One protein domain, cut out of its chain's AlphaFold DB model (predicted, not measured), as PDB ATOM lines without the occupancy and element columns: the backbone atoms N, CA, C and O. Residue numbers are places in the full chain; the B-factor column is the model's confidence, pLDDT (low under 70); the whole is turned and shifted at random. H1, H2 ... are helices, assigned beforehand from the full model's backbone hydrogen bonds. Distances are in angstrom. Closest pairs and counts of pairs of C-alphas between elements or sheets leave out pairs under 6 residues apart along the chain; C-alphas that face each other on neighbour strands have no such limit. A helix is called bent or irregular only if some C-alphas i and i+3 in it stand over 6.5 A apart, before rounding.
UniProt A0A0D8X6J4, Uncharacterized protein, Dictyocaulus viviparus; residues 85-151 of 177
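This is residues 85 to 151 of the 177 residues of an uncharacterized protein of Dictyocaulus viviparus (UniProt A0A0D8X6J4). Two long helices, H1 and H3, stand at about a right angle, and the short helix H2 is tucked near the corner where the last part of H1 and the first part of H3 come together. H3 begins beside H1 at about residue 100 and runs away from it, so that residues 135 to 151 stick out as a long free arm, while residues 85 to 91 at the other end of the printed part stick out beyond the corner as a shorter one. The printed part has 67 residues with three named helices in the order H1, H2, H3 and no named strand, and the class is all helix. The whole is only just loose, close to extended, with a radius of gyration of the C-alphas of 16.0 A, and its outline is flat, spanning 48 by 33 by 17 A.

The printed part begins with Cys 85, just before the first helix. H1 is residues 86 to 106, from Lys 86 with its C-alpha at (-25.039, 35.386, -31.000) to Lys 106 with its C-alpha at (3.719, 26.640, -32.456), and it measures 30.1 A from first to last C-alpha. It has a kink of 38 degrees near residue 100; it is neither bent nor irregular, but only just: C-alphas 101 and 104 are 6.1 A apart. H2 is residues 108 to 118, Ala 108 to Ser 118, 15.1 A from first to last C-alpha. H3 is residues 125 to 151, at 27 residues the longest helix, and it measures 39.5 A from C-alpha 125 to C-alpha 151, which is at (-17.140, -10.370, -21.287). H3 is irregular, with C-alphas 126 and 129 lying 7.8 A apart, and it has a kink of 26 degrees near residue 132.

H1 and H2 are joined by a tight link of one residue, Tyr 107. They are close but not clearly touching, and their closest C-alphas, those of Asp 104 and Phe 111, are 7.4 A apart. Their lines stand at a steep tilt of 68 degrees, only just short of about perpendicular, and they run opposite ways. H2 and H3 are joined by a short link of six residues, 119 to 124. They only just touch, with 3 pairs of C-alphas within 8 A, and H3 does so with residues 125 to 134 alone. The closest C-alphas of the two are those of Ser 118 and Ile 134, 7.7 A apart. H2 and H3 run the same way at a steep tilt of 50 degrees. H3 also touches H1, with residues 125 to 126 alone. The closest C-alphas there are those of Ala 100 and Tyr 125, 5.2 A apart, and the two lines are about perpendicular at 85 degrees. In H2 every pair of O i and N i+4 is within hydrogen-bond range; in H1 15 of 17 such pairs are, and in H3 17 of 23.

The two C-alphas farthest apart are those of Lys 87 and Arg 151, 48.5 A. Residues 85 to 91, of which 86 to 91 belong to H1, and residues 135 to 151, which belong to H3, stand free. Without these stretches a body of 43 residues remains, spanning 27 by 21 by 13 A, with a radius of gyration of 10.1 A. The printed part has no cut, and neither link is long. The mean pLDDT of the printed part is 87.7; it is 96 in H1 and 78 in H3, and residues 147 to 151 are under 70.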
ATOM      1  N   CYS A  85     -26.933  31.877 -28.792       91.31
ATOM      2  CA  CYS A  85     -26.502  33.149 -28.229       91.31
ATOM      3  C   CYS A  85     -25.449  33.796 -29.132       91.31
ATOM      4  O   CYS A  85     -24.251  33.540 -29.009       91.31
ATOM      5  N   LYS A  86     -25.898  34.702 -30.012       94.75
ATOM      6  CA  LYS A  86     -25.039  35.386 -31.000       94.75
ATOM      7  C   LYS A  86     -23.814  36.051 -30.369       94.75
ATOM      8  O   LYS A  86     -22.738  36.047 -30.954       94.75
ATOM      9  N   LYS A  87     -23.962  36.624 -29.169       95.12
ATOM     10  CA  LYS A  87     -22.846  37.270 -28.464       95.12
ATOM     11  C   LYS A  87     -21.774  36.262 -28.055       95.12
ATOM     12  O   LYS A  87     -20.600  36.536 -28.268       95.12
ATOM     13  N   VAL A  88     -22.169  35.114 -27.506       92.94
ATOM     14  CA  VAL A  88     -21.225  34.049 -27.137       92.94
ATOM     15  C   VAL A  88     -20.542  33.500 -28.385       92.94
ATOM     16  O   VAL A  88     -19.322  33.412 -28.400       92.94
ATOM     17  N   GLU A  89     -21.289  33.238 -29.462       92.19
ATOM     18  CA  GLU A  89     -20.696  32.768 -30.722       92.19
ATOM     19  C   GLU A  89     -19.645  33.732 -31.282       92.19
ATOM     20  O   GLU A  89     -18.592  33.296 -31.742       92.19
ATOM     21  N   MET A  90     -19.915  35.041 -31.250       96.06
ATOM     22  CA  MET A  90     -18.950  36.049 -31.697       96.06
ATOM     23  C   MET A  90     -17.696  36.058 -30.822       96.06
ATOM     24  O   MET A  90     -16.593  36.098 -31.358       96.06
ATOM     25  N   LEU A  91     -17.862  36.005 -29.498       96.31
ATOM     26  CA  LEU A  91     -16.742  36.032 -28.556       96.31
ATOM     27  C   LEU A  91     -15.858  34.786 -28.688       96.31
ATOM     28  O   LEU A  91     -14.646  34.928 -28.782       96.31
ATOM     29  N   VAL A  92     -16.456  33.595 -28.784       93.12
ATOM     30  CA  VAL A  92     -15.717  32.333 -28.970       93.12
ATOM     31  C   VAL A  92     -14.962  32.333 -30.302       93.12
ATOM     32  O   VAL A  92     -13.786  31.987 -30.344       93.12
ATOM     33  N   LYS A  93     -15.598  32.777 -31.397       93.44
ATOM     34  CA  LYS A  93     -14.933  32.870 -32.710       93.44
ATOM     35  C   LYS A  93     -13.748  33.832 -32.693       93.44
ATOM     36  O   LYS A  93     -12.734  33.551 -33.328       93.44
ATOM     37  N   GLU A  94     -13.887  34.968 -32.016       96.44
ATOM     38  CA  GLU A  94     -12.810  35.947 -31.897       96.44
ATOM     39  C   GLU A  94     -11.652  35.402 -31.052       96.44
ATOM     40  O   GLU A  94     -10.503  35.462 -31.483       96.44
ATOM     41  N   GLU A  95     -11.949  34.783 -29.907       95.62
ATOM     42  CA  GLU A  95     -10.943  34.144 -29.056       95.62
ATOM     43  C   GLU A  95     -10.173  33.051 -29.811       95.62
ATOM     44  O   GLU A  95      -8.941  33.052 -29.807       95.62
ATOM     45  N   TYR A  96     -10.871  32.175 -30.541       95.38
ATOM     46  CA  TYR A  96     -10.234  31.107 -31.317       95.38
ATOM     47  C   TYR A  96      -9.305  31.652 -32.400       95.38
ATOM     48  O   TYR A  96      -8.215  31.118 -32.592       95.38
ATOM     49  N   ARG A  97      -9.684  32.739 -33.087       94.94
ATOM     50  CA  ARG A  97      -8.804  33.399 -34.067       94.94
ATOM     51  C   ARG A  97      -7.558  33.984 -33.411       94.94
ATOM     52  O   ARG A  97      -6.466  33.864 -33.958       94.94
ATOM     53  N   GLN A  98      -7.706  34.612 -32.247       96.12
ATOM     54  CA  GLN A  98      -6.569  35.176 -31.521       96.12
ATOM     55  C   GLN A  98      -5.608  34.083 -31.048       96.12
ATOM     56  O   GLN A  98      -4.396  34.225 -31.198       96.12
ATOM     57  N   GLN A  99      -6.141  32.976 -30.532       96.12
ATOM     58  CA  GLN A  99      -5.359  31.819 -30.097       96.12
ATOM     59  C   GLN A  99      -4.664  31.110 -31.268       96.12
ATOM     60  O   GLN A  99      -3.499  30.720 -31.142       96.12
ATOM     61  N   ALA A 100      -5.325  31.013 -32.424       96.19
ATOM     62  CA  ALA A 100      -4.768  30.428 -33.640       96.19
ATOM     63  C   ALA A 100      -3.463  31.109 -34.080       96.19
ATOM     64  O   ALA A 100      -2.500  30.418 -34.401       96.19
ATOM     65  N   ASN A 101      -3.360  32.440 -33.965       96.25
ATOM     66  CA  ASN A 101      -2.133  33.179 -34.305       96.25
ATOM     67  C   ASN A 101      -0.881  32.678 -33.563       96.25
ATOM     68  O   ASN A 101       0.231  32.822 -34.066       96.25
ATOM     69  N   TYR A 102      -1.043  32.115 -32.363       96.75
ATOM     70  CA  TYR A 102       0.054  31.534 -31.593       96.75
ATOM     71  C   TYR A 102       0.154  30.019 -31.793       96.75
ATOM     72  O   TYR A 102       1.238  29.494 -32.057       96.75
ATOM     73  N   TYR A 103      -0.964  29.303 -31.650       97.25
ATOM     74  CA  TYR A 103      -0.955  27.845 -31.628       97.25
ATOM     75  C   TYR A 103      -0.763  27.211 -33.002       97.25
ATOM     76  O   TYR A 103      -0.092  26.182 -33.067       97.25
ATOM     77  N   ASP A 104      -1.255  27.827 -34.080       96.38
ATOM     78  CA  ASP A 104      -1.050  27.306 -35.439       96.38
ATOM     79  C   ASP A 104       0.424  27.339 -35.829       96.38
ATOM     80  O   ASP A 104       0.921  26.407 -36.448       96.38
ATOM     81  N   ILE A 105       1.156  28.369 -35.397       97.12
ATOM     82  CA  ILE A 105       2.600  28.469 -35.637       97.12
ATOM     83  C   ILE A 105       3.355  27.492 -34.736       97.12
ATOM     84  O   ILE A 105       4.242  26.771 -35.185       97.12
ATOM     85  N   LYS A 106       3.012  27.461 -33.444       97.62
ATOM     86  CA  LYS A 106       3.719  26.640 -32.456       97.62
ATOM     87  C   LYS A 106       3.574  25.139 -32.707       97.62
ATOM     88  O   LYS A 106       4.505  24.392 -32.417       97.62
ATOM     89  N   TYR A 107       2.410  24.706 -33.183       96.62
ATOM     90  CA  TYR A 107       2.055  23.298 -33.365       96.62
ATOM     91  C   TYR A 107       1.796  22.938 -34.836       96.62
ATOM     92  O   TYR A 107       1.082  21.973 -35.095       96.62
ATOM     93  N   ALA A 108       2.399  23.671 -35.781       95.94
ATOM     94  CA  ALA A 108       2.216  23.479 -37.224       95.94
ATOM     95  C   ALA A 108       2.383  22.007 -37.651       95.94
ATOM     96  O   ALA A 108       1.436  21.401 -38.146       95.94
ATOM     97  N   ASP A 109       3.530  21.392 -37.333       96.25
ATOM     98  CA  ASP A 109       3.818  19.990 -37.678       96.25
ATOM     99  C   ASP A 109       2.784  19.008 -37.098       96.25
ATOM    100  O   ASP A 109       2.434  17.996 -37.712       96.25
ATOM    101  N   PHE A 110       2.284  19.294 -35.891       94.12
ATOM    102  CA  PHE A 110       1.253  18.479 -35.258       94.12
ATOM    103  C   PHE A 110      -0.083  18.624 -35.988       94.12
ATOM    104  O   PHE A 110      -0.728  17.612 -36.259       94.12
ATOM    105  N   PHE A 111      -0.492  19.846 -36.335       94.50
ATOM    106  CA  PHE A 111      -1.740  20.078 -37.057       94.50
ATOM    107  C   PHE A 111      -1.717  19.498 -38.470       94.50
ATOM    108  O   PHE A 111      -2.694  18.854 -38.854       94.50
ATOM    109  N   ASP A 112      -0.592  19.588 -39.179       94.19
ATOM    110  CA  ASP A 112      -0.410  18.930 -40.476       94.19
ATOM    111  C   ASP A 112      -0.547  17.407 -40.350       94.19
ATOM    112  O   ASP A 112      -1.314  16.767 -41.077       94.19
ATOM    113  N   SER A 113       0.140  16.814 -39.369       93.44
ATOM    114  CA  SER A 113       0.086  15.373 -39.108       93.44
ATOM    115  C   SER A 113      -1.327  14.902 -38.756       93.44
ATOM    116  O   SER A 113      -1.806  13.895 -39.287       93.44
ATOM    117  N   VAL A 114      -2.030  15.645 -37.896       91.12
ATOM    118  CA  VAL A 114      -3.409  15.330 -37.522       91.12
ATOM    119  C   VAL A 114      -4.342  15.492 -38.713       91.12
ATOM    120  O   VAL A 114      -5.163  14.605 -38.923       91.12
ATOM    121  N   GLY A 115      -4.217  16.545 -39.521       91.62
ATOM    122  CA  GLY A 115      -5.024  16.731 -40.730       91.62
ATOM    123  C   GLY A 115      -4.903  15.545 -41.691       91.62
ATOM    124  O   GLY A 115      -5.914  14.982 -42.114       91.62
ATOM    125  N   VAL A 116      -3.674  15.080 -41.940       92.56
ATOM    126  CA  VAL A 116      -3.407  13.906 -42.788       92.56
ATOM    127  C   VAL A 116      -3.997  12.624 -42.193       92.56
ATOM    128  O   VAL A 116      -4.663  11.868 -42.897       92.56
ATOM    129  N   GLN A 117      -3.779  12.362 -40.901       89.94
ATOM    130  CA  GLN A 117      -4.217  11.114 -40.262       89.94
ATOM    131  C   GLN A 117      -5.724  11.056 -39.991       89.94
ATOM    132  O   GLN A 117      -6.311   9.975 -39.982       89.94
ATOM    133  N   SER A 118      -6.340  12.202 -39.708       87.38
ATOM    134  CA  SER A 118      -7.776  12.315 -39.437       87.38
ATOM    135  C   SER A 118      -8.612  12.405 -40.712       87.38
ATOM    136  O   SER A 118      -9.799  12.095 -40.674       87.38
ATOM    137  N   GLY A 119      -8.015  12.839 -41.829       88.56
ATOM    138  CA  GLY A 119      -8.730  13.175 -43.059       88.56
ATOM    139  C   GLY A 119      -9.440  14.535 -43.014       88.56
ATOM    140  O   GLY A 119     -10.206  14.846 -43.926       88.56
ATOM    141  N   ILE A 120      -9.213  15.352 -41.978       87.88
ATOM    142  CA  ILE A 120      -9.784  16.699 -41.865       87.88
ATOM    143  C   ILE A 120      -8.919  17.679 -42.667       87.88
ATOM    144  O   ILE A 120      -7.769  17.948 -42.325       87.88
ATOM    145  N   SER A 121      -9.486  18.252 -43.732       87.50
ATOM    146  CA  SER A 121      -8.811  19.266 -44.549       87.50
ATOM    147  C   SER A 121      -8.626  20.582 -43.789       87.50
ATOM    148  O   SER A 121      -9.568  21.045 -43.142       87.50
ATOM    149  N   ASN A 122      -7.468  21.232 -43.956       89.56
ATOM    150  CA  ASN A 122      -7.129  22.515 -43.325       89.56
ATOM    151  C   ASN A 122      -7.284  22.477 -41.794       89.56
ATOM    152  O   ASN A 122      -7.905  23.361 -41.195       89.56
ATOM    153  N   PHE A 123      -6.779  21.414 -41.162       92.56
ATOM    154  CA  PHE A 123      -6.804  21.288 -39.709       92.56
ATOM    155  C   PHE A 123      -5.909  22.350 -39.054       92.56
ATOM    156  O   PHE A 123      -4.785  22.581 -39.487       92.56
ATOM    157  N   SER A 124      -6.439  23.033 -38.045       94.25
ATOM    158  CA  SER A 124      -5.826  24.169 -37.351       94.25
ATOM    159  C   SER A 124      -6.463  24.328 -35.970       94.25
ATOM    160  O   SER A 124      -7.390  23.604 -35.598       94.25
ATOM    161  N   TYR A 125      -6.015  25.312 -35.203       94.56
ATOM    162  CA  TYR A 125      -6.572  25.597 -33.891       94.56
ATOM    163  C   TYR A 125      -8.080  25.891 -33.944       94.56
ATOM    164  O   TYR A 125      -8.840  25.378 -33.127       94.56
ATOM    165  N   VAL A 126      -8.545  26.657 -34.940       93.00
ATOM    166  CA  VAL A 126      -9.950  27.108 -35.015       93.00
ATOM    167  C   VAL A 126     -10.957  25.990 -35.283       93.00
ATOM    168  O   VAL A 126     -12.155  26.193 -35.098       93.00
ATOM    169  N   ASN A 127     -10.502  24.829 -35.752       89.81
ATOM    170  CA  ASN A 127     -11.348  23.666 -36.009       89.81
ATOM    171  C   ASN A 127     -10.891  22.430 -35.223       89.81
ATOM    172  O   ASN A 127     -11.276  21.306 -35.555       89.81
ATOM    173  N   MET A 128     -10.124  22.647 -34.148       88.62
ATOM    174  CA  MET A 128      -9.641  21.592 -33.263       88.62
ATOM    175  C   MET A 128     -10.790  20.771 -32.662       88.62
ATOM    176  O   MET A 128     -10.645  19.561 -32.494       88.62
ATOM    177  N   ASP A 129     -11.955  21.385 -32.432       85.69
ATOM    178  CA  ASP A 129     -13.155  20.708 -31.925       85.69
ATOM    179  C   ASP A 129     -13.627  19.550 -32.816       85.69
ATOM    180  O   ASP A 129     -14.217  18.589 -32.318       85.69
ATOM    181  N   ASN A 130     -13.305  19.555 -34.114       85.31
ATOM    182  CA  ASN A 130     -13.624  18.435 -35.004       85.31
ATOM    183  C   ASN A 130     -12.942  17.126 -34.563       85.31
ATOM    184  O   ASN A 130     -13.438  16.037 -34.863       85.31
ATOM    185  N   MET A 131     -11.843  17.208 -33.804       85.12
ATOM    186  CA  MET A 131     -11.178  16.035 -33.232       85.12
ATOM    187  C   MET A 131     -11.992  15.349 -32.144       85.12
ATOM    188  O   MET A 131     -11.784  14.156 -31.915       85.12
ATOM    189  N   TYR A 132     -12.911  16.061 -31.486       82.12
ATOM    190  CA  TYR A 132     -13.724  15.505 -30.409       82.12
ATOM    191  C   TYR A 132     -14.451  14.234 -30.856       82.12
ATOM    192  O   TYR A 132     -14.403  13.218 -30.166       82.12
ATOM    193  N   TYR A 133     -15.056  14.255 -32.046       77.38
ATOM    194  CA  TYR A 133     -15.800  13.112 -32.572       77.38
ATOM    195  C   TYR A 133     -14.901  11.899 -32.834       77.38
ATOM    196  O   TYR A 133     -15.241  10.784 -32.443       77.38
ATOM    197  N   ILE A 134     -13.715  12.122 -33.408       81.38
ATOM    198  CA  ILE A 134     -12.735  11.061 -33.683       81.38
ATOM    199  C   ILE A 134     -12.219  10.452 -32.375       81.38
ATOM    200  O   ILE A 134     -12.078   9.234 -32.249       81.38
ATOM    201  N   GLN A 135     -11.926  11.292 -31.383       80.00
ATOM    202  CA  GLN A 135     -11.475  10.832 -30.072       80.00
ATOM    203  C   GLN A 135     -12.574  10.057 -29.344       80.00
ATOM    204  O   GLN A 135     -12.300   8.981 -28.809       80.00
ATOM    205  N   ALA A 136     -13.808  10.562 -29.360       81.56
ATOM    206  CA  ALA A 136     -14.955   9.914 -28.740       81.56
ATOM    207  C   ALA A 136     -15.201   8.522 -29.337       81.56
ATOM    208  O   ALA A 136     -15.328   7.554 -28.589       81.56
ATOM    209  N   GLU A 137     -15.185   8.390 -30.664       82.88
ATOM    210  CA  GLU A 137     -15.342   7.098 -31.338       82.88
ATOM    211  C   GLU A 137     -14.234   6.114 -30.944       82.88
ATOM    212  O   GLU A 137     -14.506   4.981 -30.540       82.88
ATOM    213  N   ARG A 138     -12.968   6.548 -30.993       81.88
ATOM    214  CA  ARG A 138     -11.828   5.699 -30.612       81.88
ATOM    215  C   ARG A 138     -11.922   5.220 -29.165       81.88
ATOM    216  O   ARG A 138     -11.569   4.074 -28.885       81.88
ATOM    217  N   LEU A 139     -12.375   6.079 -28.255       81.75
ATOM    218  CA  LEU A 139     -12.571   5.728 -26.851       81.75
ATOM    219  C   LEU A 139     -13.708   4.721 -26.680       81.75
ATOM    220  O   LEU A 139     -13.508   3.716 -26.004       81.75
ATOM    221  N   VAL A 140     -14.852   4.933 -27.336       81.75
ATOM    222  CA  VAL A 140     -15.978   3.988 -27.297       81.75
ATOM    223  C   VAL A 140     -15.561   2.624 -27.842       81.75
ATOM    224  O   VAL A 140     -15.779   1.621 -27.168       81.75
ATOM    225  N   ASN A 141     -14.887   2.579 -28.992       80.88
ATOM    226  CA  ASN A 141     -14.400   1.331 -29.586       80.88
ATOM    227  C   ASN A 141     -13.402   0.623 -28.663       80.88
ATOM    228  O   ASN A 141     -13.478  -0.588 -28.469       80.88
ATOM    229  N   ARG A 142     -12.493   1.373 -28.028       84.44
ATOM    230  CA  ARG A 142     -11.560   0.809 -27.044       84.44
ATOM    231  C   ARG A 142     -12.296   0.232 -25.836       84.44
ATOM    232  O   ARG A 142     -11.973  -0.874 -25.419       84.44
ATOM    233  N   CYS A 143     -13.277   0.949 -25.291       79.50
ATOM    234  CA  CYS A 143     -14.090   0.470 -24.175       79.50
ATOM    235  C   CYS A 143     -14.896  -0.774 -24.557       79.50
ATOM    236  O   CYS A 143     -14.971  -1.707 -23.767       79.50
ATOM    237  N   GLN A 144     -15.467  -0.820 -25.761       77.94
ATOM    238  CA  GLN A 144     -16.194  -1.988 -26.255       77.94
ATOM    239  C   GLN A 144     -15.275  -3.193 -26.454       77.94
ATOM    240  O   GLN A 144     -15.653  -4.288 -26.060       77.94
ATOM    241  N   ASN A 145     -14.070  -2.999 -26.994       75.44
ATOM    242  CA  ASN A 145     -13.087  -4.073 -27.143       75.44
ATOM    243  C   ASN A 145     -12.624  -4.594 -25.781       75.44
ATOM    244  O   ASN A 145     -12.643  -5.798 -25.559       75.44
ATOM    245  N   TYR A 146     -12.316  -3.693 -24.843       72.44
ATOM    246  CA  TYR A 146     -11.980  -4.057 -23.467       72.44
ATOM    247  C   TYR A 146     -13.119  -4.849 -22.810       72.44
ATOM    248  O   TYR A 146     -12.916  -5.932 -22.272       72.44
ATOM    249  N   LEU A 147     -14.357  -4.360 -22.915       67.44
ATOM    250  CA  LEU A 147     -15.528  -5.072 -22.410       67.44
ATOM    251  C   LEU A 147     -15.793  -6.379 -23.159       67.44
ATOM    252  O   LEU A 147     -16.322  -7.290 -22.548       67.44
ATOM    253  N   GLY A 148     -15.463  -6.500 -24.444       65.75
ATOM    254  CA  GLY A 148     -15.593  -7.734 -25.220       65.75
ATOM    255  C   GLY A 148     -14.576  -8.794 -24.801       65.75
ATOM    256  O   GLY A 148     -14.947  -9.948 -24.601       65.75
ATOM    257  N   GLU A 149     -13.325  -8.391 -24.583       59.56
ATOM    258  CA  GLU A 149     -12.252  -9.238 -24.050       59.56
ATOM    259  C   GLU A 149     -12.556  -9.695 -22.615       59.56
ATOM    260  O   GLU A 149     -12.342 -10.858 -22.281       59.56
ATOM    261  N   HIS A 150     -13.138  -8.823 -21.785       52.34
ATOM    262  CA  HIS A 150     -13.533  -9.164 -20.415       52.34
ATOM    263  C   HIS A 150     -14.895  -9.882 -20.317       52.34
ATOM    264  O   HIS A 150     -15.049 -10.763 -19.478       52.34
ATOM    265  N   ARG A 151     -15.871  -9.610 -21.197       48.81
ATOM    266  CA  ARG A 151     -17.140 -10.370 -21.287       48.81
ATOM    267  C   ARG A 151     -16.955 -11.755 -21.891       48.81
ATOM    268  O   ARG A 151     -17.761 -12.633 -21.601       48.81
TER     269      ARG A 151